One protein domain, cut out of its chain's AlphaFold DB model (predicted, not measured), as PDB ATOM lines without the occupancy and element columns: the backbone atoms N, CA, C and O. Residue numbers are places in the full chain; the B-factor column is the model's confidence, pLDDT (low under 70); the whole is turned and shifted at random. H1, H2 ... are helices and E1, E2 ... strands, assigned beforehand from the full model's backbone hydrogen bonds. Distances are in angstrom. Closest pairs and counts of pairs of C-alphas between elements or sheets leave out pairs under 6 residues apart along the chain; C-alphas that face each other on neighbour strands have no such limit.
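AT A GLANCE: This is residues 82 to 269 of the 548 residues of an uncharacterized protein of Vagococcus elongatus (UniProt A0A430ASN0). This is a long rod: H2 and H4 pack on a strongly twisted sheet of three strands, H6 runs from the sheet's end E3 toward H5, H5's residues 188 to 193 stick out at one tip, and H1 makes the other. The printed part has 188 residues, in the order H1 H2 H3 H4 E1 H5 E2 E3 H6. The sheet, E1 - E2 - E3, is antiparallel; the class is mixed, helices and strands. The whole is loose, with a radius of gyration of the C-alphas of 22.5 A and spans of 79 by 29 by 24 A.

IN THESE COORDINATES: Find C-alpha 82 at (-28.727, 72.361, 62.694), where H1, residues 82 to 91, begins. Next come H2, 102 to 111, H3, 120 to 128, H4, 135 to 149, and E1, 155 to 165, 29.9 A. H5, 184 to 215, has a kink of 123 degrees near residue 192. E2, 222 to 234, 34.7 A, and E3, 237 to 242, lead to H6, 244 to 268, 35.9 A, ending at (-14.390, 47.526, 116.032).

HOW THE PARTS SIT: Look at N 158 and O 229, 2.8 A, between E1 and E2, and at N 232 and O 239, 2.7 A, in the hairpin E2 and E3. H2 is on the sheet at a height of 8.5 A; C-alphas 109 and 241 are closest, 6.9 A. H4 is on it too, C-alphas 138 and 160 closest at 6.2 A. H5 touches H6 with residues 202 to 207 alone, C-alphas 203 and 262 closest at 6.3 A, at a steep tilt of 47 degrees, opposite ways. Every O i to N i+4 pair is within hydrogen-bond range in H1 and H3, but 4 of 6 in H2, 9 of 11 in H4, 23 of 28 in H5 and 19 of 21 in H6.

THE WHOLE: The farthest C-alphas, Ala 84 and Tyr 188, are 79.7 A apart. The printed part has no cut; the link E1 to H5 is long. pLDDT is under 70 at residues 82 to 105, 113 to 116 and 150 to 153.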
ATOM      1  N   THR A  82     -28.977  73.058  61.426       52.31
ATOM      2  CA  THR A  82     -28.727  72.361  62.694       52.31
ATOM      3  C   THR A  82     -29.944  72.491  63.604       52.31
ATOM      4  O   THR A  82     -30.402  71.511  64.201       52.31
ATOM      5  N   LEU A  83     -30.544  73.687  63.638       55.38
ATOM      6  CA  LEU A  83     -31.856  73.918  64.248       55.38
ATOM      7  C   LEU A  83     -32.945  73.138  63.502       55.38
ATOM      8  O   LEU A  83     -33.731  72.437  64.141       55.38
ATOM      9  N   ALA A  84     -32.930  73.153  62.167       63.28
ATOM     10  CA  ALA A  84     -33.848  72.367  61.350       63.28
ATOM     11  C   ALA A  84     -33.609  70.859  61.491       63.28
ATOM     12  O   ALA A  84     -34.569  70.094  61.464       63.28
ATOM     13  N   MET A  85     -32.369  70.399  61.677       57.50
ATOM     14  CA  MET A  85     -32.037  68.987  61.885       57.50
ATOM     15  C   MET A  85     -32.508  68.511  63.254       57.50
ATOM     16  O   MET A  85     -33.063  67.417  63.355       57.50
ATOM     17  N   ARG A  86     -32.385  69.339  64.295       54.22
ATOM     18  CA  ARG A  86     -32.967  69.049  65.608       54.22
ATOM     19  C   ARG A  86     -34.493  69.024  65.547       54.22
ATOM     20  O   ARG A  86     -35.089  68.040  65.977       54.22
ATOM     21  N   GLU A  87     -35.125  70.039  64.960       62.94
ATOM     22  CA  GLU A  87     -36.580  70.059  64.744       62.94
ATOM     23  C   GLU A  87     -37.053  68.872  63.894       62.94
ATOM     24  O   GLU A  87     -38.116  68.308  64.150       62.94
ATOM     25  N   LYS A  88     -36.252  68.445  62.910       66.62
ATOM     26  CA  LYS A  88     -36.508  67.271  62.072       66.62
ATOM     27  C   LYS A  88     -36.406  65.977  62.870       66.62
ATOM     28  O   LYS A  88     -37.304  65.154  62.762       66.62
ATOM     29  N   LEU A  89     -35.372  65.789  63.686       56.16
ATOM     30  CA  LEU A  89     -35.224  64.591  64.519       56.16
ATOM     31  C   LEU A  89     -36.311  64.506  65.608       56.16
ATOM     32  O   LEU A  89     -36.774  63.405  65.916       56.16
ATOM     33  N   VAL A  90     -36.762  65.655  66.125       60.19
ATOM     34  CA  VAL A  90     -37.922  65.764  67.023       60.19
ATOM     35  C   VAL A  90     -39.223  65.413  66.292       60.19
ATOM     36  O   VAL A  90     -39.984  64.565  66.757       60.19
ATOM     37  N   LYS A  91     -39.459  65.985  65.102       67.81
ATOM     38  CA  LYS A  91     -40.627  65.667  64.254       67.81
ATOM     39  C   LYS A  91     -40.661  64.214  63.788       67.81
ATOM     40  O   LYS A  91     -41.740  63.646  63.663       67.81
ATOM     41  N   GLU A  92     -39.505  63.617  63.516       69.88
ATOM     42  CA  GLU A  92     -39.367  62.211  63.118       69.88
ATOM     43  C   GLU A  92     -39.550  61.245  64.304       69.88
ATOM     44  O   GLU A  92     -39.497  60.031  64.108       69.88
ATOM     45  N   GLY A  93     -39.752  61.751  65.529       48.41
ATOM     46  CA  GLY A  93     -39.913  60.938  66.736       48.41
ATOM     47  C   GLY A  93     -38.649  60.176  67.135       48.41
ATOM     48  O   GLY A  93     -38.718  59.258  67.950       48.41
ATOM     49  N   LYS A  94     -37.498  60.535  66.551       52.31
ATOM     50  CA  LYS A  94     -36.191  59.924  66.837       52.31
ATOM     51  C   LYS A  94     -35.591  60.439  68.140       52.31
ATOM     52  O   LYS A  94     -34.772  59.754  68.741       52.31
ATOM     53  N   ILE A  95     -36.012  61.625  68.565       45.44
ATOM     54  CA  ILE A  95     -35.753  62.191  69.888       45.44
ATOM     55  C   ILE A  95     -37.043  62.854  70.358       45.44
ATOM     56  O   ILE A  95     -37.694  63.538  69.571       45.44
ATOM     57  N   LYS A  96     -37.445  62.670  71.619       52.88
ATOM     58  CA  LYS A  96     -38.586  63.437  72.142       52.88
ATOM     59  C   LYS A  96     -38.180  64.901  72.317       52.88
ATOM     60  O   LYS A  96     -37.055  65.183  72.720       52.88
ATOM     61  N   GLU A  97     -39.120  65.815  72.080       49.47
ATOM     62  CA  GLU A  97     -38.945  67.279  72.184       49.47
ATOM     63  C   GLU A  97     -38.348  67.719  73.547       49.47
ATOM     64  O   GLU A  97     -37.649  68.727  73.623       49.47
ATOM     65  N   ASP A  98     -38.505  66.880  74.584       47.41
ATOM     66  CA  ASP A  98     -38.056  67.098  75.968       47.41
ATOM     67  C   ASP A  98     -37.012  66.095  76.515       47.41
ATOM     68  O   ASP A  98     -36.691  66.130  77.719       47.41
ATOM     69  N   GLU A  99     -36.487  65.179  75.690       50.00
ATOM     70  CA  GLU A  99     -35.481  64.200  76.128       50.00
ATOM     71  C   GLU A  99     -34.098  64.856  76.221       50.00
ATOM     72  O   GLU A  99     -33.336  64.961  75.263       50.00
ATOM     73  N   PHE A 100     -33.769  65.318  77.426       54.06
ATOM     74  CA  PHE A 100     -32.399  65.625  77.817       54.06
ATOM     75  C   PHE A 100     -31.588  64.317  77.706       54.06
ATOM     76  O   PHE A 100     -31.725  63.449  78.560       54.06
ATOM     77  N   ILE A 101     -30.759  64.164  76.665       56.28
ATOM     78  CA  ILE A 101     -29.855  63.004  76.448       56.28
ATOM     79  C   ILE A 101     -28.750  62.930  77.531       56.28
ATOM     80  O   ILE A 101     -28.054  61.934  77.697       56.28
ATOM     81  N   ILE A 102     -28.606  63.995  78.316       61.38
ATOM     82  CA  ILE A 102     -27.483  64.220  79.222       61.38
ATOM     83  C   ILE A 102     -27.392  63.228  80.411       61.38
ATOM     84  O   ILE A 102     -26.267  62.894  80.758       61.38
ATOM     85  N   PRO A 103     -28.468  62.701  81.038       64.56
ATOM     86  CA  PRO A 103     -28.335  61.865  82.241       64.56
ATOM     87  C   PRO A 103     -27.602  60.531  82.042       64.56
ATOM     88  O   PRO A 103     -26.653  60.255  82.772       64.56
ATOM     89  N   GLU A 104     -27.996  59.724  81.051       67.31
ATOM     90  CA  GLU A 104     -27.331  58.435  80.764       67.31
ATOM     91  C   GLU A 104     -25.885  58.642  80.318       67.31
ATOM     92  O   GLU A 104     -24.981  57.889  80.672       67.31
ATOM     93  N   PHE A 105     -25.660  59.726  79.586       69.81
ATOM     94  CA  PHE A 105     -24.344  60.085  79.115       69.81
ATOM     95  C   PHE A 105     -23.420  60.541  80.253       69.81
ATOM     96  O   PHE A 105     -22.280  60.099  80.348       69.81
ATOM     97  N   VAL A 106     -23.920  61.361  81.183       70.00
ATOM     98  CA  VAL A 106     -23.174  61.733  82.393       70.00
ATOM     99  C   VAL A 106     -22.832  60.494  83.210       70.00
ATOM    100  O   VAL A 106     -21.710  60.405  83.695       70.00
ATOM    101  N   LYS A 107     -23.742  59.518  83.317       72.31
ATOM    102  CA  LYS A 107     -23.477  58.260  84.024       72.31
ATOM    103  C   LYS A 107     -22.368  57.436  83.358       72.31
ATOM    104  O   LYS A 107     -21.486  56.953  84.064       72.31
ATOM    105  N   SER A 108     -22.364  57.309  82.029       76.81
ATOM    106  CA  SER A 108     -21.328  56.539  81.324       76.81
ATOM    107  C   SER A 108     -19.925  57.142  81.469       76.81
ATOM    108  O   SER A 108     -18.961  56.387  81.548       76.81
ATOM    109  N   MET A 109     -19.791  58.467  81.624       73.81
ATOM    110  CA  MET A 109     -18.485  59.118  81.841       73.81
ATOM    111  C   MET A 109     -17.761  58.661  83.103       73.81
ATOM    112  O   MET A 109     -16.534  58.636  83.117       73.81
ATOM    113  N   PHE A 110     -18.500  58.341  84.167       72.25
ATOM    114  CA  PHE A 110     -17.892  57.855  85.406       72.25
ATOM    115  C   PHE A 110     -17.343  56.430  85.257       72.25
ATOM    116  O   PHE A 110     -16.457  56.051  86.018       72.25
ATOM    117  N   LEU A 111     -17.860  55.658  84.293       72.81
ATOM    118  CA  LEU A 111     -17.488  54.261  84.054       72.81
ATOM    119  C   LEU A 111     -16.350  54.103  83.032       72.81
ATOM    120  O   LEU A 111     -15.680  53.080  83.036       72.81
ATOM    121  N   THR A 112     -16.133  55.077  82.142       70.06
ATOM    122  CA  THR A 112     -15.188  54.954  81.011       70.06
ATOM    123  C   THR A 112     -13.878  55.727  81.193       70.06
ATOM    124  O   THR A 112     -13.183  55.984  80.215       70.06
ATOM    125  N   SER A 113     -13.562  56.197  82.399       65.00
ATOM    126  CA  SER A 113     -12.365  57.011  82.634       65.00
ATOM    127  C   SER A 113     -11.135  56.161  82.962       65.00
ATOM    128  O   SER A 113     -11.159  55.436  83.950       65.00
ATOM    129  N   ASP A 114     -10.031  56.351  82.236       67.31
ATOM    130  CA  ASP A 114      -8.743  55.648  82.424       67.31
ATOM    131  C   ASP A 114      -7.958  56.049  83.706       67.31
ATOM    132  O   ASP A 114      -6.738  55.886  83.784       67.31
ATOM    133  N   LEU A 115      -8.612  56.633  84.718       66.38
ATOM    134  CA  LEU A 115      -7.959  57.099  85.948       66.38
ATOM    135  C   LEU A 115      -7.897  55.986  87.008       66.38
ATOM    136  O   LEU A 115      -8.915  55.598  87.573       66.38
ATOM    137  N   VAL A 116      -6.675  55.533  87.315       64.69
ATOM    138  CA  VAL A 116      -6.355  54.325  88.112       64.69
ATOM    139  C   VAL A 116      -6.089  54.631  89.599       64.69
ATOM    140  O   VAL A 116      -5.122  54.144  90.186       64.69
ATOM    141  N   LEU A 117      -6.871  55.512  90.229       77.00
ATOM    142  CA  LEU A 117      -6.646  55.856  91.648       77.00
ATOM    143  C   LEU A 117      -7.378  54.938  92.634       77.00
ATOM    144  O   LEU A 117      -7.022  54.922  93.810       77.00
ATOM    145  N   ILE A 118      -8.371  54.183  92.167       84.31
ATOM    146  CA  ILE A 118      -9.189  53.263  92.966       84.31
ATOM    147  C   ILE A 118      -9.231  51.914  92.253       84.31
ATOM    148  O   ILE A 118      -9.113  51.856  91.033       84.31
ATOM    149  N   ASP A 119      -9.408  50.848  93.025       89.38
ATOM    150  CA  ASP A 119      -9.855  49.553  92.517       89.38
ATOM    151  C   ASP A 119     -11.121  49.682  91.638       89.38
ATOM    152  O   ASP A 119     -12.114  50.292  92.048       89.38
ATOM    153  N   ASP A 120     -11.076  49.120  90.428       89.50
ATOM    154  CA  ASP A 120     -12.113  49.309  89.405       89.50
ATOM    155  C   ASP A 120     -13.479  48.765  89.847       89.50
ATOM    156  O   ASP A 120     -14.511  49.390  89.579       89.50
ATOM    157  N   ASP A 121     -13.498  47.642  90.571       92.38
ATOM    158  CA  ASP A 121     -14.733  47.034  91.071       92.38
ATOM    159  C   ASP A 121     -15.367  47.925  92.146       92.38
ATOM    160  O   ASP A 121     -16.570  48.213  92.107       92.38
ATOM    161  N   PHE A 122     -14.551  48.439  93.072       93.00
ATOM    162  CA  PHE A 122     -15.009  49.375  94.097       93.00
ATOM    163  C   PHE A 122     -15.539  50.679  93.506       93.00
ATOM    164  O   PHE A 122     -16.614  51.148  93.893       93.00
ATOM    165  N   TRP A 123     -14.815  51.266  92.551       92.50
ATOM    166  CA  TRP A 123     -15.264  52.485  91.886       92.50
ATOM    167  C   TRP A 123     -16.567  52.258  91.119       92.50
ATOM    168  O   TRP A 123     -17.504  53.045  91.264       92.50
ATOM    169  N   SER A 124     -16.672  51.148  90.387       91.19
ATOM    170  CA  SER A 124     -17.896  50.772  89.673       91.19
ATOM    171  C   SER A 124     -19.088  50.661  90.626       91.19
ATOM    172  O   SER A 124     -20.132  51.266  90.376       91.19
ATOM    173  N   ALA A 125     -18.913  49.997  91.773       92.50
ATOM    174  CA  ALA A 125     -19.957  49.892  92.790       92.50
ATOM    175  C   ALA A 125     -20.371  51.262  93.357       92.50
ATOM    176  O   ALA A 125     -21.556  51.510  93.590       92.50
ATOM    177  N   VAL A 126     -19.433  52.192  93.559       91.94
ATOM    178  CA  VAL A 126     -19.754  53.563  93.991       91.94
ATOM    179  C   VAL A 126     -20.542  54.305  92.910       91.94
ATOM    180  O   VAL A 126     -21.568  54.915  93.221       91.94
ATOM    181  N   VAL A 127     -20.104  54.223  91.651       90.25
ATOM    182  CA  VAL A 127     -20.723  54.898  90.500       90.25
ATOM    183  C   VAL A 127     -22.150  54.420  90.252       90.25
ATOM    184  O   VAL A 127     -23.034  55.240  89.995       90.25
ATOM    185  N   GLU A 128     -22.410  53.120  90.389       89.69
ATOM    186  CA  GLU A 128     -23.758  52.549  90.283       89.69
ATOM    187  C   GLU A 128     -24.744  53.144  91.295       89.69
ATOM    188  O   GLU A 128     -25.950  53.179  91.035       89.69
ATOM    189  N   ASN A 129     -24.230  53.650  92.417       90.25
ATOM    190  CA  ASN A 129     -25.009  54.266  93.482       90.25
ATOM    191  C   ASN A 129     -24.994  55.797  93.452       90.25
ATOM    192  O   ASN A 129     -25.589  56.408  94.340       90.25
ATOM    193  N   ILE A 130     -24.346  56.436  92.473       89.12
ATOM    194  CA  ILE A 130     -24.428  57.890  92.338       89.12
ATOM    195  C   ILE A 130     -25.859  58.258  91.949       89.12
ATOM    196  O   ILE A 130     -26.384  57.850  90.911       89.12
ATOM    197  N   ASP A 131     -26.484  59.059  92.801       87.25
ATOM    198  CA  ASP A 131     -27.811  59.586  92.572       87.25
ATOM    199  C   ASP A 131     -27.712  60.900  91.776       87.25
ATOM    200  O   ASP A 131     -27.278  61.945  92.274       87.25
ATOM    201  N   PHE A 132     -28.120  60.806  90.508       83.00
ATOM    202  CA  PHE A 132     -28.259  61.914  89.561       83.00
ATOM    203  C   PHE A 132     -29.689  62.481  89.519       83.00
ATOM    204  O   PHE A 132     -30.062  63.172  88.564       83.00
ATOM    205  N   ASN A 133     -30.531  62.198  90.515       76.88
ATOM    206  CA  ASN A 133     -31.861  62.785  90.604       76.88
ATOM    207  C   ASN A 133     -31.777  64.316  90.560       76.88
ATOM    208  O   ASN A 133     -30.830  64.947  91.036       76.88
ATOM    209  N   ASN A 134     -32.785  64.924  89.941       82.25
ATOM    210  CA  ASN A 134     -32.872  66.364  89.696       82.25
ATOM    211  C   ASN A 134     -31.775  66.923  88.774       82.25
ATOM    212  O   ASN A 134     -31.685  68.138  88.623       82.25
ATOM    213  N   LEU A 135     -30.968  66.093  88.095       82.12
ATOM    214  CA  LEU A 135     -29.948  66.582  87.157       82.12
ATOM    215  C   LEU A 135     -30.550  67.507  86.087       82.12
ATOM    216  O   LEU A 135     -29.995  68.563  85.802       82.12
ATOM    217  N   LYS A 136     -31.734  67.174  85.554       82.31
ATOM    218  CA  LYS A 136     -32.462  68.039  84.607       82.31
ATOM    219  C   LYS A 136     -32.775  69.417  85.207       82.31
ATOM    220  O   LYS A 136     -32.598  70.429  84.534       82.31
ATOM    221  N   GLU A 137     -33.204  69.458  86.465       87.50
ATOM    222  CA  GLU A 137     -33.516  70.700  87.183       87.50
ATOM    223  C   GLU A 137     -32.256  71.523  87.471       87.50
ATOM    224  O   GLU A 137     -32.296  72.748  87.411       87.50
ATOM    225  N   GLN A 138     -31.124  70.859  87.722       87.62
ATOM    226  CA  GLN A 138     -29.835  71.511  87.950       87.62
ATOM    227  C   GLN A 138     -29.230  72.080  86.659       87.62
ATOM    228  O   GLN A 138     -28.642  73.164  86.673       87.62
ATOM    229  N   LEU A 139     -29.372  71.368  85.538       86.12
ATOM    230  CA  LEU A 139     -28.776  71.745  84.255       86.12
ATOM    231  C   LEU A 139     -29.582  72.813  83.510       86.12
ATOM    232  O   LEU A 139     -28.983  73.687  82.884       86.12
ATOM    233  N   LYS A 140     -30.921  72.766  83.573       85.62
ATOM    234  CA  LYS A 140     -31.797  73.641  82.774       85.62
ATOM    235  C   LYS A 140     -31.500  75.142  82.960       85.62
ATOM    236  O   LYS A 140     -31.240  75.793  81.949       85.62
ATOM    237  N   PRO A 141     -31.427  75.696  84.186       87.88
ATOM    238  CA  PRO A 141     -31.163  77.126  84.369       87.88
ATOM    239  C   PRO A 141     -29.764  77.542  83.892       87.88
ATOM    240  O   PRO A 141     -29.564  78.651  83.402       87.88
ATOM    241  N   GLN A 142     -28.777  76.651  84.031       90.19
ATOM    242  CA  GLN A 142     -27.401  76.903  83.595       90.19
ATOM    243  C   GLN A 142     -27.275  76.875  82.075       90.19
ATOM    244  O   GLN A 142     -26.520  77.665  81.511       90.19
ATOM    245  N   TYR A 143     -28.018  75.979  81.427       84.62
ATOM    246  CA  TYR A 143     -28.102  75.891  79.978       84.62
ATOM    247  C   TYR A 143     -28.772  77.133  79.384       84.62
ATOM    248  O   TYR A 143     -28.189  77.767  78.510       84.62
ATOM    249  N   GLU A 144     -29.941  77.525  79.904       84.75
ATOM    250  CA  GLU A 144     -30.680  78.717  79.457       84.75
ATOM    251  C   GLU A 144     -29.806  79.977  79.553       84.75
ATOM    252  O   GLU A 144     -29.666  80.710  78.576       84.75
ATOM    253  N   LYS A 145     -29.108  80.159  80.682       85.69
ATOM    254  CA  LYS A 145     -28.169  81.272  80.872       85.69
ATOM    255  C   LYS A 145     -27.008  81.257  79.865       85.69
ATOM    256  O   LYS A 145     -26.624  82.300  79.346       85.69
ATOM    257  N   GLN A 146     -26.428  80.088  79.592       82.50
ATOM    258  CA  GLN A 146     -25.282  79.969  78.681       82.50
ATOM    259  C   GLN A 146     -25.659  80.163  77.206       82.50
ATOM    260  O   GLN A 146     -24.843  80.685  76.444       82.50
ATOM    261  N   ILE A 147     -26.881  79.790  76.806       76.62
ATOM    262  CA  ILE A 147     -27.409  80.066  75.460       76.62
ATOM    263  C   ILE A 147     -27.579  81.569  75.238       76.62
ATOM    264  O   ILE A 147     -27.203  82.071  74.178       76.62
ATOM    265  N   GLU A 148     -28.130  82.285  76.221       73.69
ATOM    266  CA  GLU A 148     -28.306  83.741  76.132       73.69
ATOM    267  C   GLU A 148     -26.964  84.468  76.011       73.69
ATOM    268  O   GLU A 148     -26.843  85.442  75.265       73.69
ATOM    269  N   GLU A 149     -25.937  83.970  76.703       70.12
ATOM    270  CA  GLU A 149     -24.614  84.580  76.694       70.12
ATOM    271  C   GLU A 149     -23.839  84.315  75.389       70.12
ATOM    272  O   GLU A 149     -22.986  85.136  75.036       70.12
ATOM    273  N   VAL A 150     -24.080  83.213  74.649       55.00
ATOM    274  CA  VAL A 150     -23.205  82.870  73.511       55.00
ATOM    275  C   VAL A 150     -23.858  82.063  72.373       55.00
ATOM    276  O   VAL A 150     -23.871  80.838  72.382       55.00
ATOM    277  N   LYS A 151     -24.190  82.738  71.261       61.50
ATOM    278  CA  LYS A 151     -24.523  82.118  69.953       61.50
ATOM    279  C   LYS A 151     -23.336  81.429  69.230       61.50
ATOM    280  O   LYS A 151     -23.441  81.134  68.047       61.50
ATOM    281  N   LYS A 152     -22.182  81.231  69.888       65.44
ATOM    282  CA  LYS A 152     -20.911  80.804  69.247       65.44
ATOM    283  C   LYS A 152     -20.044  79.810  70.045       65.44
ATOM    284  O   LYS A 152     -18.925  79.523  69.625       65.44
ATOM    285  N   ARG A 153     -20.472  79.308  71.212       68.69
ATOM    286  CA  ARG A 153     -19.638  78.406  72.033       68.69
ATOM    287  C   ARG A 153     -19.987  76.953  71.742       68.69
ATOM    288  O   ARG A 153     -21.142  76.578  71.829       68.69
ATOM    289  N   LYS A 154     -18.954  76.152  71.464       79.88
ATOM    290  CA  LYS A 154     -19.042  74.688  71.321       79.88
ATOM    291  C   LYS A 154     -18.878  73.935  72.652       79.88
ATOM    292  O   LYS A 154     -19.018  72.723  72.678       79.88
ATOM    293  N   ASN A 155     -18.561  74.643  73.744       83.75
ATOM    294  CA  ASN A 155     -18.304  74.071  75.068       83.75
ATOM    295  C   ASN A 155     -19.177  74.756  76.124       83.75
ATOM    296  O   ASN A 155     -19.115  75.980  76.276       83.75
ATOM    297  N   PHE A 156     -19.916  73.954  76.879       86.56
ATOM    298  CA  PHE A 156     -20.779  74.358  77.981       86.56
ATOM    299  C   PHE A 156     -20.231  73.792  79.285       86.56
ATOM    300  O   PHE A 156     -19.798  72.642  79.323       86.56
ATOM    301  N   THR A 157     -20.261  74.578  80.357       88.38
ATOM    302  CA  THR A 157     -19.777  74.148  81.674       88.38
ATOM    303  C   THR A 157     -20.927  74.147  82.664       88.38
ATOM    304  O   THR A 157     -21.629  75.146  82.786       88.38
ATOM    305  N   TYR A 158     -21.120  73.046  83.381       89.50
ATOM    306  CA  TYR A 158     -22.217  72.873  84.325       89.50
ATOM    307  C   TYR A 158     -21.688  72.520  85.704       89.50
ATOM    308  O   TYR A 158     -20.965  71.537  85.852       89.50
ATOM    309  N   ASP A 159     -22.108  73.274  86.710       91.00
ATOM    310  CA  ASP A 159     -21.905  72.922  88.107       91.00
ATOM    311  C   ASP A 159     -23.112  72.123  88.591       91.00
ATOM    312  O   ASP A 159     -24.212  72.654  88.747       91.00
ATOM    313  N   ILE A 160     -22.921  70.830  88.826       91.44
ATOM    314  CA  ILE A 160     -23.968  69.948  89.336       91.44
ATOM    315  C   ILE A 160     -23.597  69.444  90.722       91.44
ATOM    316  O   ILE A 160     -22.431  69.298  91.072       91.44
ATOM    317  N   THR A 161     -24.608  69.176  91.528       92.69
ATOM    318  CA  THR A 161     -24.499  68.495  92.809       92.69
ATOM    319  C   THR A 161     -24.899  67.049  92.587       92.69
ATOM    320  O   THR A 161     -26.034  66.771  92.194       92.69
ATOM    321  N   ILE A 162     -23.957  66.145  92.825       92.38
ATOM    322  CA  ILE A 162     -24.199  64.706  92.826       92.38
ATOM    323  C   ILE A 162     -24.307  64.207  94.260       92.38
ATOM    324  O   ILE A 162     -23.686  64.767  95.171       92.38
ATOM    325  N   LYS A 163     -25.076  63.139  94.448       93.94
ATOM    326  CA  LYS A 163     -25.125  62.380  95.695       93.94
ATOM    327  C   LYS A 163     -24.401  61.060  95.493       93.94
ATOM    328  O   LYS A 163     -24.692  60.359  94.535       93.94
ATOM    329  N   PHE A 164     -23.489  60.706  96.383       93.88
ATOM    330  CA  PHE A 164     -22.770  59.430  96.329       93.88
ATOM    331  C   PHE A 164     -22.671  58.818  97.733       93.88
ATOM    332  O   PHE A 164     -22.894  59.541  98.713       93.88
ATOM    333  N   PRO A 165     -22.393  57.507  97.856       95.88
ATOM    334  CA  PRO A 165     -22.280  56.846  99.149       95.88
ATOM    335  C   PRO A 165     -21.295  57.543 100.097       95.88
ATOM    336  O   PRO A 165     -20.191  57.924  99.712       95.88
ATOM    337  N   ASP A 166     -21.706  57.706 101.350       96.31
ATOM    338  CA  ASP A 166     -20.880  58.213 102.441       96.31
ATOM    339  C   ASP A 166     -20.328  57.037 103.247       96.31
ATOM    340  O   ASP A 166     -20.980  56.531 104.167       96.31
ATOM    341  N   ILE A 167     -19.152  56.555 102.841       95.75
ATOM    342  CA  ILE A 167     -18.591  55.287 103.323       95.75
ATOM    343  C   ILE A 167     -18.350  55.339 104.839       95.75
ATOM    344  O   ILE A 167     -18.686  54.391 105.547       95.75
ATOM    345  N   GLU A 168     -17.903  56.481 105.364       92.81
ATOM    346  CA  GLU A 168     -17.647  56.712 106.796       92.81
ATOM    347  C   GLU A 168     -18.894  56.521 107.683       92.81
ATOM    348  O   GLU A 168     -18.782  56.251 108.879       92.81
ATOM    349  N   LYS A 169     -20.103  56.656 107.120       95.06
ATOM    350  CA  LYS A 169     -21.371  56.514 107.859       95.06
ATOM    351  C   LYS A 169     -21.973  55.111 107.786       95.06
ATOM    352  O   LYS A 169     -23.035  54.874 108.379       95.06
ATOM    353  N   ILE A 170     -21.357  54.185 107.053       94.62
ATOM    354  CA  ILE A 170     -21.833  52.803 106.966       94.62
ATOM    355  C   ILE A 170     -21.624  52.132 108.327       94.62
ATOM    356  O   ILE A 170     -20.548  52.157 108.911       94.62
ATOM    357  N   LYS A 171     -22.680  51.529 108.879       93.94
ATOM    358  CA  LYS A 171     -22.577  50.807 110.153       93.94
ATOM    359  C   LYS A 171     -22.018  49.415 109.903       93.94
ATOM    360  O   LYS A 171     -22.594  48.679 109.106       93.94
ATOM    361  N   ILE A 172     -21.009  49.015 110.676       91.19
ATOM    362  CA  ILE A 172     -20.405  47.674 110.596       91.19
ATOM    363  C   ILE A 172     -21.434  46.542 110.718       91.19
ATOM    364  O   ILE A 172     -21.319  45.524 110.053       91.19
ATOM    365  N   SER A 173     -22.501  46.740 111.501       91.81
ATOM    366  CA  SER A 173     -23.574  45.756 111.686       91.81
ATOM    367  C   SER A 173     -24.398  45.467 110.423       91.81
ATOM    368  O   SER A 173     -25.261  44.597 110.467       91.81
ATOM    369  N   LYS A 174     -24.219  46.248 109.350       94.88
ATOM    370  CA  LYS A 174     -24.827  45.999 108.035       94.88
ATOM    371  C   LYS A 174     -23.921  45.188 107.103       94.88
ATOM    372  O   LYS A 174     -24.370  44.786 106.039       94.88
ATOM    373  N   LEU A 175     -22.657  44.989 107.467       94.25
ATOM    374  CA  LEU A 175     -21.700  44.258 106.651       94.25
ATOM    375  C   LEU A 175     -21.682  42.784 107.062       94.25
ATOM    376  O   LEU A 175     -21.587  42.466 108.249       94.25
ATOM    377  N   ASP A 176     -21.739  41.888 106.081       94.19
ATOM    378  CA  ASP A 176     -21.576  40.447 106.292       94.19
ATOM    379  C   ASP A 176     -20.087  40.082 106.228       94.19
ATOM    380  O   ASP A 176     -19.565  39.709 105.177       94.19
ATOM    381  N   ILE A 177     -19.370  40.309 107.334       93.44
ATOM    382  CA  ILE A 177     -17.909  40.153 107.401       93.44
ATOM    383  C   ILE A 177     -17.548  38.713 107.773       93.44
ATOM    384  O   ILE A 177     -17.684  38.289 108.922       93.44
ATOM    385  N   ALA A 178     -17.004  37.973 106.808       91.25
ATOM    386  CA  ALA A 178     -16.545  36.602 107.005       91.25
ATOM    387  C   ALA A 178     -15.066  36.550 107.429       91.25
ATOM    388  O   ALA A 178     -14.174  36.338 106.608       91.25
ATOM    389  N   LEU A 179     -14.786  36.710 108.727       88.94
ATOM    390  CA  LEU A 179     -13.412  36.605 109.230       88.94
ATOM    391  C   LEU A 179     -12.915  35.155 109.349       88.94
ATOM    392  O   LEU A 179     -13.666  34.254 109.745       88.94
ATOM    393  N   PRO A 180     -11.617  34.900 109.087       84.38
ATOM    394  CA  PRO A 180     -11.027  33.596 109.344       84.38
ATOM    395  C   PRO A 180     -11.071  33.275 110.843       84.38
ATOM    396  O   PRO A 180     -10.725  34.103 111.682       84.38
ATOM    397  N   LYS A 181     -11.437  32.039 111.201       84.50
ATOM    398  CA  LYS A 181     -11.381  31.590 112.600       84.50
ATOM    399  C   LYS A 181      -9.935  31.602 113.096       84.50
ATOM    400  O   LYS A 181      -9.087  30.874 112.576       84.50
ATOM    401  N   MET A 182      -9.667  32.392 114.130       82.06
ATOM    402  CA  MET A 182      -8.390  32.369 114.837       82.06
ATOM    403  C   MET A 182      -8.337  31.165 115.783       82.06
ATOM    404  O   MET A 182      -9.277  30.920 116.539       82.06
ATOM    405  N   THR A 183      -7.214  30.446 115.787       85.44
ATOM    406  CA  THR A 183      -6.892  29.477 116.846       85.44
ATOM    407  C   THR A 183      -5.660  29.953 117.601       85.44
ATOM    408  O   THR A 183      -4.742  30.521 117.000       85.44
ATOM    409  N   ILE A 184      -5.637  29.743 118.916       85.56
ATOM    410  CA  ILE A 184      -4.511  30.146 119.766       85.56
ATOM    411  C   ILE A 184      -3.224  29.425 119.327       85.56
ATOM    412  O   ILE A 184      -2.184  30.067 119.205       85.56
ATOM    413  N   ASP A 185      -3.316  28.145 118.964       84.06
ATOM    414  CA  ASP A 185      -2.179  27.347 118.481       84.06
ATOM    415  C   ASP A 185      -1.524  27.972 117.243       84.06
ATOM    416  O   ASP A 185      -0.318  28.216 117.218       84.06
ATOM    417  N   SER A 186      -2.334  28.369 116.252       81.75
ATOM    418  CA  SER A 186      -1.813  29.006 115.035       81.75
ATOM    419  C   SER A 186      -1.066  30.318 115.300       81.75
ATOM    420  O   SER A 186      -0.169  30.681 114.536       81.75
ATOM    421  N   PHE A 187      -1.403  31.008 116.395       80.25
ATOM    422  CA  PHE A 187      -0.727  32.226 116.832       80.25
ATOM    423  C   PHE A 187       0.615  31.942 117.527       80.25
ATOM    424  O   PHE A 187       1.554  32.740 117.432       80.25
ATOM    425  N   TYR A 188       0.735  30.810 118.224       81.19
ATOM    426  CA  TYR A 188       1.994  30.392 118.837       81.19
ATOM    427  C   TYR A 188       3.013  29.931 117.798       81.19
ATOM    428  O   TYR A 188       4.147  30.410 117.844       81.19
ATOM    429  N   ASP A 189       2.596  29.111 116.832       81.81
ATOM    430  CA  ASP A 189       3.504  28.482 115.863       81.81
ATOM    431  C   ASP A 189       4.125  29.472 114.870       81.81
ATOM    432  O   ASP A 189       5.272  29.318 114.454       81.81
ATOM    433  N   LYS A 190       3.362  30.493 114.465       80.50
ATOM    434  CA  LYS A 190       3.723  31.392 113.355       80.50
ATOM    435  C   LYS A 190       4.114  32.807 113.792       80.50
ATOM    436  O   LYS A 190       4.517  33.614 112.959       80.50
ATOM    437  N   GLY A 191       4.001  33.123 115.083       79.88
ATOM    438  CA  GLY A 191       4.475  34.385 115.658       79.88
ATOM    439  C   GLY A 191       3.909  35.645 114.986       79.88
ATOM    440  O   GLY A 191       2.705  35.760 114.751       79.88
ATOM    441  N   ASN A 192       4.785  36.619 114.712       77.69
ATOM    442  CA  ASN A 192       4.403  37.924 114.160       77.69
ATOM    443  C   ASN A 192       3.850  37.838 112.729       77.69
ATOM    444  O   ASN A 192       2.955  38.609 112.386       77.69
ATOM    445  N   ASP A 193       4.306  36.876 111.928       83.69
ATOM    446  CA  ASP A 193       3.876  36.731 110.533       83.69
ATOM    447  C   ASP A 193       2.386  36.384 110.447       83.69
ATOM    448  O   ASP A 193       1.662  36.858 109.567       83.69
ATOM    449  N   TYR A 194       1.886  35.598 111.405       84.75
ATOM    450  CA  TYR A 194       0.457  35.304 111.500       84.75
ATOM    451  C   TYR A 194      -0.359  36.541 111.850       84.75
ATOM    452  O   TYR A 194      -1.452  36.710 111.316       84.75
ATOM    453  N   ALA A 195       0.168  37.418 112.708       80.00
ATOM    454  CA  ALA A 195      -0.517  38.643 113.091       80.00
ATOM    455  C   ALA A 195      -0.746  39.569 111.900       80.00
ATOM    456  O   ALA A 195      -1.856  40.050 111.676       80.00
ATOM    457  N   GLU A 196       0.308  39.779 111.118       85.44
ATOM    458  CA  GLU A 196       0.241  40.588 109.910       85.44
ATOM    459  C   GLU A 196      -0.670  39.937 108.861       85.44
ATOM    460  O   GLU A 196      -1.505  40.607 108.255       85.44
ATOM    461  N   THR A 197      -0.575  38.613 108.701       88.94
ATOM    462  CA  THR A 197      -1.439  37.857 107.783       88.94
ATOM    463  C   THR A 197      -2.913  37.947 108.181       88.94
ATOM    464  O   THR A 197      -3.768  38.119 107.315       88.94
ATOM    465  N   TYR A 198      -3.231  37.834 109.472       88.62
ATOM    466  CA  TYR A 198      -4.603  37.917 109.969       88.62
ATOM    467  C   TYR A 198      -5.177  39.320 109.772       88.62
ATOM    468  O   TYR A 198      -6.290  39.451 109.277       88.62
ATOM    469  N   HIS A 199      -4.403  40.363 110.088       87.44
ATOM    470  CA  HIS A 199      -4.813  41.748 109.864       87.44
ATOM    471  C   HIS A 199      -5.099  42.028 108.381       87.44
ATOM    472  O   HIS A 199      -6.170  42.532 108.057       87.44
ATOM    473  N   LYS A 200      -4.210  41.601 107.472       91.19
ATOM    474  CA  LYS A 200      -4.430  41.726 106.020       91.19
ATOM    475  C   LYS A 200      -5.700  41.010 105.563       91.19
ATOM    476  O   LYS A 200      -6.467  41.576 104.796       91.19
ATOM    477  N   LYS A 201      -5.945  39.791 106.054       91.75
ATOM    478  CA  LYS A 201      -7.175  39.047 105.743       91.75
ATOM    479  C   LYS A 201      -8.422  39.718 106.309       91.75
ATOM    480  O   LYS A 201      -9.444  39.700 105.648       91.75
ATOM    481  N   ALA A 202      -8.342  40.311 107.499       90.69
ATOM    482  CA  ALA A 202      -9.462  41.036 108.083       90.69
ATOM    483  C   ALA A 202      -9.819  42.282 107.266       90.69
ATOM    484  O   ALA A 202     -10.996  42.503 106.997       90.69
ATOM    485  N   ILE A 203      -8.811  43.041 106.820       91.88
ATOM    486  CA  ILE A 203      -9.003  44.168 105.897       91.88
ATOM    487  C   ILE A 203      -9.605  43.679 104.580       91.88
ATOM    488  O   ILE A 203     -10.582  44.255 104.123       91.88
ATOM    489  N   GLN A 204      -9.072  42.600 104.003       93.56
ATOM    490  CA  GLN A 204      -9.594  42.035 102.760       93.56
ATOM    491  C   GLN A 204     -11.066  41.619 102.895       93.56
ATOM    492  O   GLN A 204     -11.882  42.003 102.069       93.56
ATOM    493  N   SER A 205     -11.426  40.879 103.948       93.25
ATOM    494  CA  SER A 205     -12.815  40.478 104.185       93.25
ATOM    495  C   SER A 205     -13.727  41.683 104.399       93.25
ATOM    496  O   SER A 205     -14.848  41.688 103.910       93.25
ATOM    497  N   LEU A 206     -13.258  42.714 105.109       93.56
ATOM    498  CA  LEU A 206     -14.018  43.948 105.294       93.56
ATOM    499  C   LEU A 206     -14.218  44.695 103.966       93.56
ATOM    500  O   LEU A 206     -15.308  45.208 103.728       93.56
ATOM    501  N   ASP A 207     -13.196  44.723 103.108       94.50
ATOM    502  CA  ASP A 207     -13.260  45.332 101.779       94.50
ATOM    503  C   ASP A 207     -14.249  44.595 100.864       94.50
ATOM    504  O   ASP A 207     -15.131  45.213 100.272       94.50
ATOM    505  N   GLU A 208     -14.188  43.260 100.833       95.06
ATOM    506  CA  GLU A 208     -15.129  42.408 100.092       95.06
ATOM    507  C   GLU A 208     -16.580  42.606 100.574       95.06
ATOM    508  O   GLU A 208     -17.500  42.748  99.762       95.06
ATOM    509  N   SER A 209     -16.803  42.681 101.891       95.62
ATOM    510  CA  SER A 209     -18.132  42.947 102.457       95.62
ATOM    511  C   SER A 209     -18.627  44.360 102.152       95.62
ATOM    512  O   SER A 209     -19.817  44.543 101.890       95.62
ATOM    513  N   LEU A 210     -17.741  45.360 102.181       95.88
ATOM    514  CA  LEU A 210     -18.079  46.738 101.831       95.88
ATOM    515  C   LEU A 210     -18.459  46.845 100.351       95.88
ATOM    516  O   LEU A 210     -19.488  47.442 100.031       95.88
ATOM    517  N   LEU A 211     -17.681  46.220  99.466       96.06
ATOM    518  CA  LEU A 211     -17.986  46.127  98.041       96.06
ATOM    519  C   LEU A 211     -19.358  45.478  97.819       96.06
ATOM    520  O   LEU A 211     -20.220  46.061  97.162       96.06
ATOM    521  N   SER A 212     -19.609  44.327  98.452       96.06
ATOM    522  CA  SER A 212     -20.902  43.639  98.365       96.06
ATOM    523  C   SER A 212     -22.066  44.496  98.882       96.06
ATOM    524  O   SER A 212     -23.161  44.441  98.320       96.06
ATOM    525  N   PHE A 213     -21.860  45.281  99.943       96.19
ATOM    526  CA  PHE A 213     -22.870  46.200 100.473       96.19
ATOM    527  C   PHE A 213     -23.173  47.340  99.492       96.19
ATOM    528  O   PHE A 213     -24.341  47.678  99.270       96.19
ATOM    529  N   LEU A 214     -22.139  47.912  98.865       95.50
ATOM    530  CA  LEU A 214     -22.294  48.968  97.866       95.50
ATOM    531  C   LEU A 214     -23.031  48.449  96.624       95.50
ATOM    532  O   LEU A 214     -24.016  49.063  96.212       95.50
ATOM    533  N   SER A 215     -22.667  47.282  96.095       94.88
ATOM    534  CA  SER A 215     -23.358  46.658  94.954       94.88
ATOM    535  C   SER A 215     -24.761  46.120  95.288       94.88
ATOM    536  O   SER A 215     -25.547  45.798  94.396       94.88
ATOM    537  N   GLY A 216     -25.105  46.002  96.573       94.38
ATOM    538  CA  GLY A 216     -26.403  45.513  97.034       94.38
ATOM    539  C   GLY A 216     -27.556  46.501  96.812       94.38
ATOM    540  O   GLY A 216     -27.370  47.666  96.476       94.38
ATOM    541  N   LYS A 217     -28.795  46.058  97.066       93.44
ATOM    542  CA  LYS A 217     -30.004  46.911  96.988       93.44
ATOM    543  C   LYS A 217     -30.289  47.709  98.264       93.44
ATOM    544  O   LYS A 217     -31.307  48.390  98.343       93.44
ATOM    545  N   GLU A 218     -29.438  47.588  99.275       93.69
ATOM    546  CA  GLU A 218     -29.639  48.260 100.555       93.69
ATOM    547  C   GLU A 218     -29.503  49.780 100.428       93.69
ATOM    548  O   GLU A 218     -28.755  50.291  99.590       93.69
ATOM    549  N   GLU A 219     -30.234  50.504 101.277       94.25
ATOM    550  CA  GLU A 219     -30.149  51.959 101.372       94.25
ATOM    551  C   GLU A 219     -28.800  52.368 101.983       94.25
ATOM    552  O   GLU A 219     -28.455  51.970 103.109       94.25
ATOM    553  N   LYS A 220     -28.045  53.183 101.234       95.19
ATOM    554  CA  LYS A 220     -26.751  53.721 101.658       95.19
ATOM    555  C   LYS A 220     -26.915  55.113 102.263       95.19
ATOM    556  O   LYS A 220     -27.724  55.901 101.773       95.19
ATOM    557  N   PRO A 221     -26.131  55.457 103.298       95.69
ATOM    558  CA  PRO A 221     -25.945  56.858 103.642       95.69
ATOM    559  C   PRO A 221     -25.330  57.579 102.435       95.69
ATOM    560  O   PRO A 221     -24.397  57.066 101.824       95.69
ATOM    561  N   MET A 222     -25.864  58.748 102.090       96.25
ATOM    562  CA  MET A 222     -25.417  59.537 100.941       96.25
ATOM    563  C   MET A 222     -24.841  60.873 101.409       96.25
ATOM    564  O   MET A 222     -25.297  61.444 102.404       96.25
ATOM    565  N   GLN A 223     -23.885  61.398 100.653       95.69
ATOM    566  CA  GLN A 223     -23.333  62.741 100.812       95.69
ATOM    567  C   GLN A 223     -23.364  63.495  99.483       95.69
ATOM    568  O   GLN A 223     -23.361  62.894  98.410       95.69
ATOM    569  N   GLU A 224     -23.407  64.822  99.560       95.56
ATOM    570  CA  GLU A 224     -23.508  65.700  98.395       95.56
ATOM    571  C   GLU A 224     -22.155  66.315  98.038       95.56
ATOM    572  O   GLU A 224     -21.424  66.806  98.903       95.56
ATOM    573  N   LYS A 225     -21.837  66.360  96.741       93.94
ATOM    574  CA  LYS A 225     -20.657  67.062  96.232       93.94
ATOM    575  C   LYS A 225     -20.978  67.828  94.965       93.94
ATOM    576  O   LYS A 225     -21.573  67.296  94.033       93.94
ATOM    577  N   LYS A 226     -20.529  69.082  94.931       92.94
ATOM    578  CA  LYS A 226     -20.544  69.900  93.721       92.94
ATOM    579  C   LYS A 226     -19.387  69.504  92.816       92.94
ATOM    580  O   LYS A 226     -18.242  69.464  93.270       92.94
ATOM    581  N   ILE A 227     -19.696  69.253  91.556       90.69
ATOM    582  CA  ILE A 227     -18.750  68.936  90.498       90.69
ATOM    583  C   ILE A 227     -19.035  69.781  89.268       90.69
ATOM    584  O   ILE A 227     -20.170  70.172  89.016       90.69
ATOM    585  N   THR A 228     -17.988  70.013  88.489       88.69
ATOM    586  CA  THR A 228     -18.069  70.754  87.237       88.69
ATOM    587  C   THR A 228     -17.908  69.790  86.063       88.69
ATOM    588  O   THR A 228     -16.915  69.057  85.989       88.69
ATOM    589  N   LEU A 229     -18.879  69.799  85.152       88.75
ATOM    590  CA  LEU A 229     -18.900  69.043  83.901       88.75
ATOM    591  C   LEU A 229     -18.693  69.985  82.719       88.75
ATOM    592  O   LEU A 229     -19.265  71.072  82.698       88.75
ATOM    593  N   THR A 230     -17.949  69.555  81.706       86.38
ATOM    594  CA  THR A 230     -17.857  70.263  80.426       86.38
ATOM    595  C   THR A 230     -18.517  69.426  79.340       86.38
ATOM    596  O   THR A 230     -18.057  68.322  79.066       86.38
ATOM    597  N   VAL A 231     -19.581  69.935  78.722       85.12
ATOM    598  CA  VAL A 231     -20.245  69.334  77.556       85.12
ATOM    599  C   VAL A 231     -19.752  70.044  76.301       85.12
ATOM    600  O   VAL A 231     -19.906  71.255  76.167       85.12
ATOM    601  N   THR A 232     -19.160  69.294  75.384       83.31
ATOM    602  CA  THR A 232     -18.737  69.738  74.060       83.31
ATOM    603  C   THR A 232     -19.713  69.220  73.011       83.31
ATOM    604  O   THR A 232     -19.883  68.012  72.845       83.31
ATOM    605  N   GLU A 233     -20.332  70.140  72.284       80.44
ATOM    606  CA  GLU A 233     -21.196  69.833  71.147       80.44
ATOM    607  C   GLU A 233     -20.353  69.770  69.866       80.44
ATOM    608  O   GLU A 233     -19.719  70.750  69.466       80.44
ATOM    609  N   ASN A 234     -20.339  68.599  69.229       79.50
ATOM    610  CA  ASN A 234     -19.809  68.405  67.882       79.50
ATOM    611  C   ASN A 234     -20.985  68.277  66.902       79.50
ATOM    612  O   ASN A 234     -22.067  67.863  67.304       79.50
ATOM    613  N   GLU A 235     -20.763  68.547  65.609       79.12
ATOM    614  CA  GLU A 235     -21.789  68.578  64.536       79.12
ATOM    615  C   GLU A 235     -22.715  67.345  64.464       79.12
ATOM    616  O   GLU A 235     -23.740  67.376  63.789       79.12
ATOM    617  N   LYS A 236     -22.356  66.238  65.122       77.94
ATOM    618  CA  LYS A 236     -23.120  64.985  65.111       77.94
ATOM    619  C   LYS A 236     -23.399  64.403  66.496       77.94
ATOM    620  O   LYS A 236     -24.241  63.516  66.592       77.94
ATOM    621  N   GLU A 237     -22.711  64.857  67.547       76.31
ATOM    622  CA  GLU A 237     -22.730  64.203  68.863       76.31
ATOM    623  C   GLU A 237     -22.432  65.191  69.999       76.31
ATOM    624  O   GLU A 237     -21.545  66.043  69.894       76.31
ATOM    625  N   PHE A 238     -23.131  65.031  71.124       73.44
ATOM    626  CA  PHE A 238     -22.752  65.670  72.381       73.44
ATOM    627  C   PHE A 238     -21.743  64.780  73.091       73.44
ATOM    628  O   PHE A 238     -22.038  63.630  73.409       73.44
ATOM    629  N   THR A 239     -20.567  65.331  73.369       74.12
ATOM    630  CA  THR A 239     -19.601  64.716  74.274       74.12
ATOM    631  C   THR A 239     -19.569  65.498  75.577       74.12
ATOM    632  O   THR A 239     -19.821  66.693  75.588       74.12
ATOM    633  N   ALA A 240     -19.300  64.867  76.706       78.94
ATOM    634  CA  ALA A 240     -19.076  65.562  77.947       78.94
ATOM    635  C   ALA A 240     -17.980  64.839  78.674       78.94
ATOM    636  O   ALA A 240     -17.743  63.641  78.512       78.94
ATOM    637  N   LYS A 241     -17.245  65.659  79.390       80.12
ATOM    638  CA  LYS A 241     -16.048  65.282  80.083       80.12
ATOM    639  C   LYS A 241     -16.155  65.931  81.438       80.12
ATOM    640  O   LYS A 241     -16.372  67.139  81.566       80.12
ATOM    641  N   MET A 242     -16.015  65.112  82.463       83.56
ATOM    642  CA  MET A 242     -15.607  65.639  83.745       83.56
ATOM    643  C   MET A 242     -14.166  66.130  83.596       83.56
ATOM    644  O   MET A 242     -13.366  65.489  82.911       83.56
ATOM    645  N   SER A 243     -13.825  67.270  84.200       83.88
ATOM    646  CA  SER A 243     -12.412  67.655  84.234       83.88
ATOM    647  C   SER A 243     -11.628  66.559  84.961       83.88
ATOM    648  O   SER A 243     -12.096  66.079  85.997       83.88
ATOM    649  N   GLU A 244     -10.459  66.171  84.444       84.25
ATOM    650  CA  GLU A 244      -9.608  65.145  85.074       84.25
ATOM    651  C   GLU A 244      -9.402  65.451  86.560       84.25
ATOM    652  O   GLU A 244      -9.593  64.588  87.407       84.25
ATOM    653  N   LYS A 245      -9.182  66.729  86.888       87.06
ATOM    654  CA  LYS A 245      -9.058  67.222  88.263       87.06
ATOM    655  C   LYS A 245     -10.298  66.960  89.125       87.06
ATOM    656  O   LYS A 245     -10.166  66.662  90.311       87.06
ATOM    657  N   THR A 246     -11.506  67.123  88.584       87.50
ATOM    658  CA  THR A 246     -12.750  66.882  89.337       87.50
ATOM    659  C   THR A 246     -12.931  65.395  89.620       87.50
ATOM    660  O   THR A 246     -13.280  65.032  90.743       87.50
ATOM    661  N   LEU A 247     -12.659  64.552  88.623       87.00
ATOM    662  CA  LEU A 247     -12.752  63.104  88.757       87.00
ATOM    663  C   LEU A 247     -11.691  62.569  89.726       87.00
ATOM    664  O   LEU A 247     -12.038  61.864  90.667       87.00
ATOM    665  N   GLU A 248     -10.442  63.009  89.579       88.12
ATOM    666  CA  GLU A 248      -9.347  62.740  90.516       88.12
ATOM    667  C   GLU A 248      -9.720  63.160  91.944       88.12
ATOM    668  O   GLU A 248      -9.501  62.413  92.895       88.12
ATOM    669  N   THR A 249     -10.341  64.334  92.114       90.19
ATOM    670  CA  THR A 249     -10.791  64.808  93.431       90.19
ATOM    671  C   THR A 249     -11.861  63.892  94.022       90.19
ATOM    672  O   THR A 249     -11.801  63.581  95.212       90.19
ATOM    673  N   LEU A 250     -12.849  63.466  93.227       89.81
ATOM    674  CA  LEU A 250     -13.887  62.542  93.688       89.81
ATOM    675  C   LEU A 250     -13.302  61.179  94.053       89.81
ATOM    676  O   LEU A 250     -13.585  60.681  95.140       89.81
ATOM    677  N   GLN A 251     -12.463  60.615  93.184       91.06
ATOM    678  CA  GLN A 251     -11.802  59.344  93.442       91.06
ATOM    679  C   GLN A 251     -10.935  59.433  94.710       91.06
ATOM    680  O   GLN A 251     -11.040  58.602  95.605       91.06
ATOM    681  N   THR A 252     -10.169  60.510  94.880       92.44
ATOM    682  CA  THR A 252      -9.368  60.727  96.095       92.44
ATOM    683  C   THR A 252     -10.234  60.791  97.355       92.44
ATOM    684  O   THR A 252      -9.857  60.238  98.386       92.44
ATOM    685  N   ILE A 253     -11.399  61.450  97.296       93.12
ATOM    686  CA  ILE A 253     -12.334  61.494  98.428       93.12
ATOM    687  C   ILE A 253     -12.817  60.084  98.756       93.12
ATOM    688  O   ILE A 253     -12.696  59.668  99.902       93.12
ATOM    689  N   VAL A 254     -13.328  59.355  97.764       93.12
ATOM    690  CA  VAL A 254     -13.884  58.006  97.942       93.12
ATOM    691  C   VAL A 254     -12.828  57.030  98.458       93.12
ATOM    692  O   VAL A 254     -13.093  56.310  99.418       93.12
ATOM    693  N   GLN A 255     -11.622  57.053  97.889       93.44
ATOM    694  CA  GLN A 255     -10.505  56.224  98.339       93.44
ATOM    695  C   GLN A 255     -10.132  56.533  99.786       93.44
ATOM    696  O   GLN A 255     -10.031  55.624 100.600       93.44
ATOM    697  N   ARG A 256     -10.009  57.819 100.137       94.31
ATOM    698  CA  ARG A 256      -9.711  58.219 101.513       94.31
ATOM    699  C   ARG A 256     -10.795  57.748 102.481       94.31
ATOM    700  O   ARG A 256     -10.459  57.245 103.542       94.31
ATOM    701  N   GLN A 257     -12.074  57.881 102.119       95.00
ATOM    702  CA  GLN A 257     -13.155  57.381 102.969       95.00
ATOM    703  C   GLN A 257     -13.106  55.860 103.128       95.00
ATOM    704  O   GLN A 257     -13.358  55.362 104.220       95.00
ATOM    705  N   LYS A 258     -12.783  55.120 102.057       94.19
ATOM    706  CA  LYS A 258     -12.562  53.669 102.114       94.19
ATOM    707  C   LYS A 258     -11.418  53.342 103.073       94.19
ATOM    708  O   LYS A 258     -11.615  52.533 103.970       94.19
ATOM    709  N   ASP A 259     -10.269  53.990 102.933       92.69
ATOM    710  CA  ASP A 259      -9.100  53.730 103.779       92.69
ATOM    711  C   ASP A 259      -9.388  54.055 105.254       92.69
ATOM    712  O   ASP A 259      -9.175  53.216 106.128       92.69
ATOM    713  N   GLU A 260      -9.971  55.225 105.535       92.56
ATOM    714  CA  GLU A 260     -10.366  55.633 106.891       92.56
ATOM    715  C   GLU A 260     -11.408  54.679 107.496       92.56
ATOM    716  O   GLU A 260     -11.342  54.349 108.687       92.56
ATOM    717  N   PHE A 261     -12.349  54.197 106.679       92.12
ATOM    718  CA  PHE A 261     -13.325  53.193 107.080       92.12
ATOM    719  C   PHE A 261     -12.646  51.868 107.427       92.12
ATOM    720  O   PHE A 261     -12.877  51.344 108.513       92.12
ATOM    721  N   LEU A 262     -11.786  51.337 106.555       91.50
ATOM    722  CA  LEU A 262     -11.094  50.069 106.787       91.50
ATOM    723  C   LEU A 262     -10.223  50.130 108.051       91.50
ATOM    724  O   LEU A 262     -10.299  49.223 108.885       91.50
ATOM    725  N   ASP A 263      -9.473  51.216 108.239       87.69
ATOM    726  CA  ASP A 263      -8.578  51.406 109.385       87.69
ATOM    727  C   ASP A 263      -9.332  51.567 110.710       87.69
ATOM    728  O   ASP A 263      -8.908  51.043 111.744       87.69
ATOM    729  N   THR A 264     -10.465  52.271 110.700       88.75
ATOM    730  CA  THR A 264     -11.251  52.508 111.919       88.75
ATOM    731  C   THR A 264     -12.085  51.284 112.279       88.75
ATOM    732  O   THR A 264     -12.087  50.827 113.424       88.75
ATOM    733  N   ILE A 265     -12.781  50.718 111.294       88.56
ATOM    734  CA  ILE A 265     -13.795  49.687 111.512       88.56
ATOM    735  C   ILE A 265     -13.167  48.329 111.803       88.56
ATOM    736  O   ILE A 265     -13.724  47.576 112.603       88.56
ATOM    737  N   VAL A 266     -11.980  48.019 111.261       87.00
ATOM    738  CA  VAL A 266     -11.282  46.767 111.605       87.00
ATOM    739  C   VAL A 266     -11.041  46.651 113.116       87.00
ATOM    740  O   VAL A 266     -11.143  45.561 113.677       87.00
ATOM    741  N   LEU A 267     -10.811  47.780 113.802       84.81
ATOM    742  CA  LEU A 267     -10.621  47.833 115.254       84.81
ATOM    743  C   LEU A 267     -11.919  47.604 116.040       84.81
ATOM    744  O   LEU A 267     -11.859  47.273 117.227       84.81
ATOM    745  N   GLU A 268     -13.083  47.767 115.415       86.94
ATOM    746  CA  GLU A 268     -14.390  47.526 116.032       86.94
ATOM    747  C   GLU A 268     -14.841  46.065 115.922       86.94
ATOM    748  O   GLU A 268     -15.686  45.636 116.712       86.94
ATOM    749  N   ILE A 269     -14.255  45.279 115.008       85.88
ATOM    750  CA  ILE A 269     -14.643  43.879 114.810       85.88
ATOM    751  C   ILE A 269     -14.280  43.050 116.060       85.88
ATOM    752  O   ILE A 269     -13.096  42.976 116.413       85.88
TER     753      ILE A 269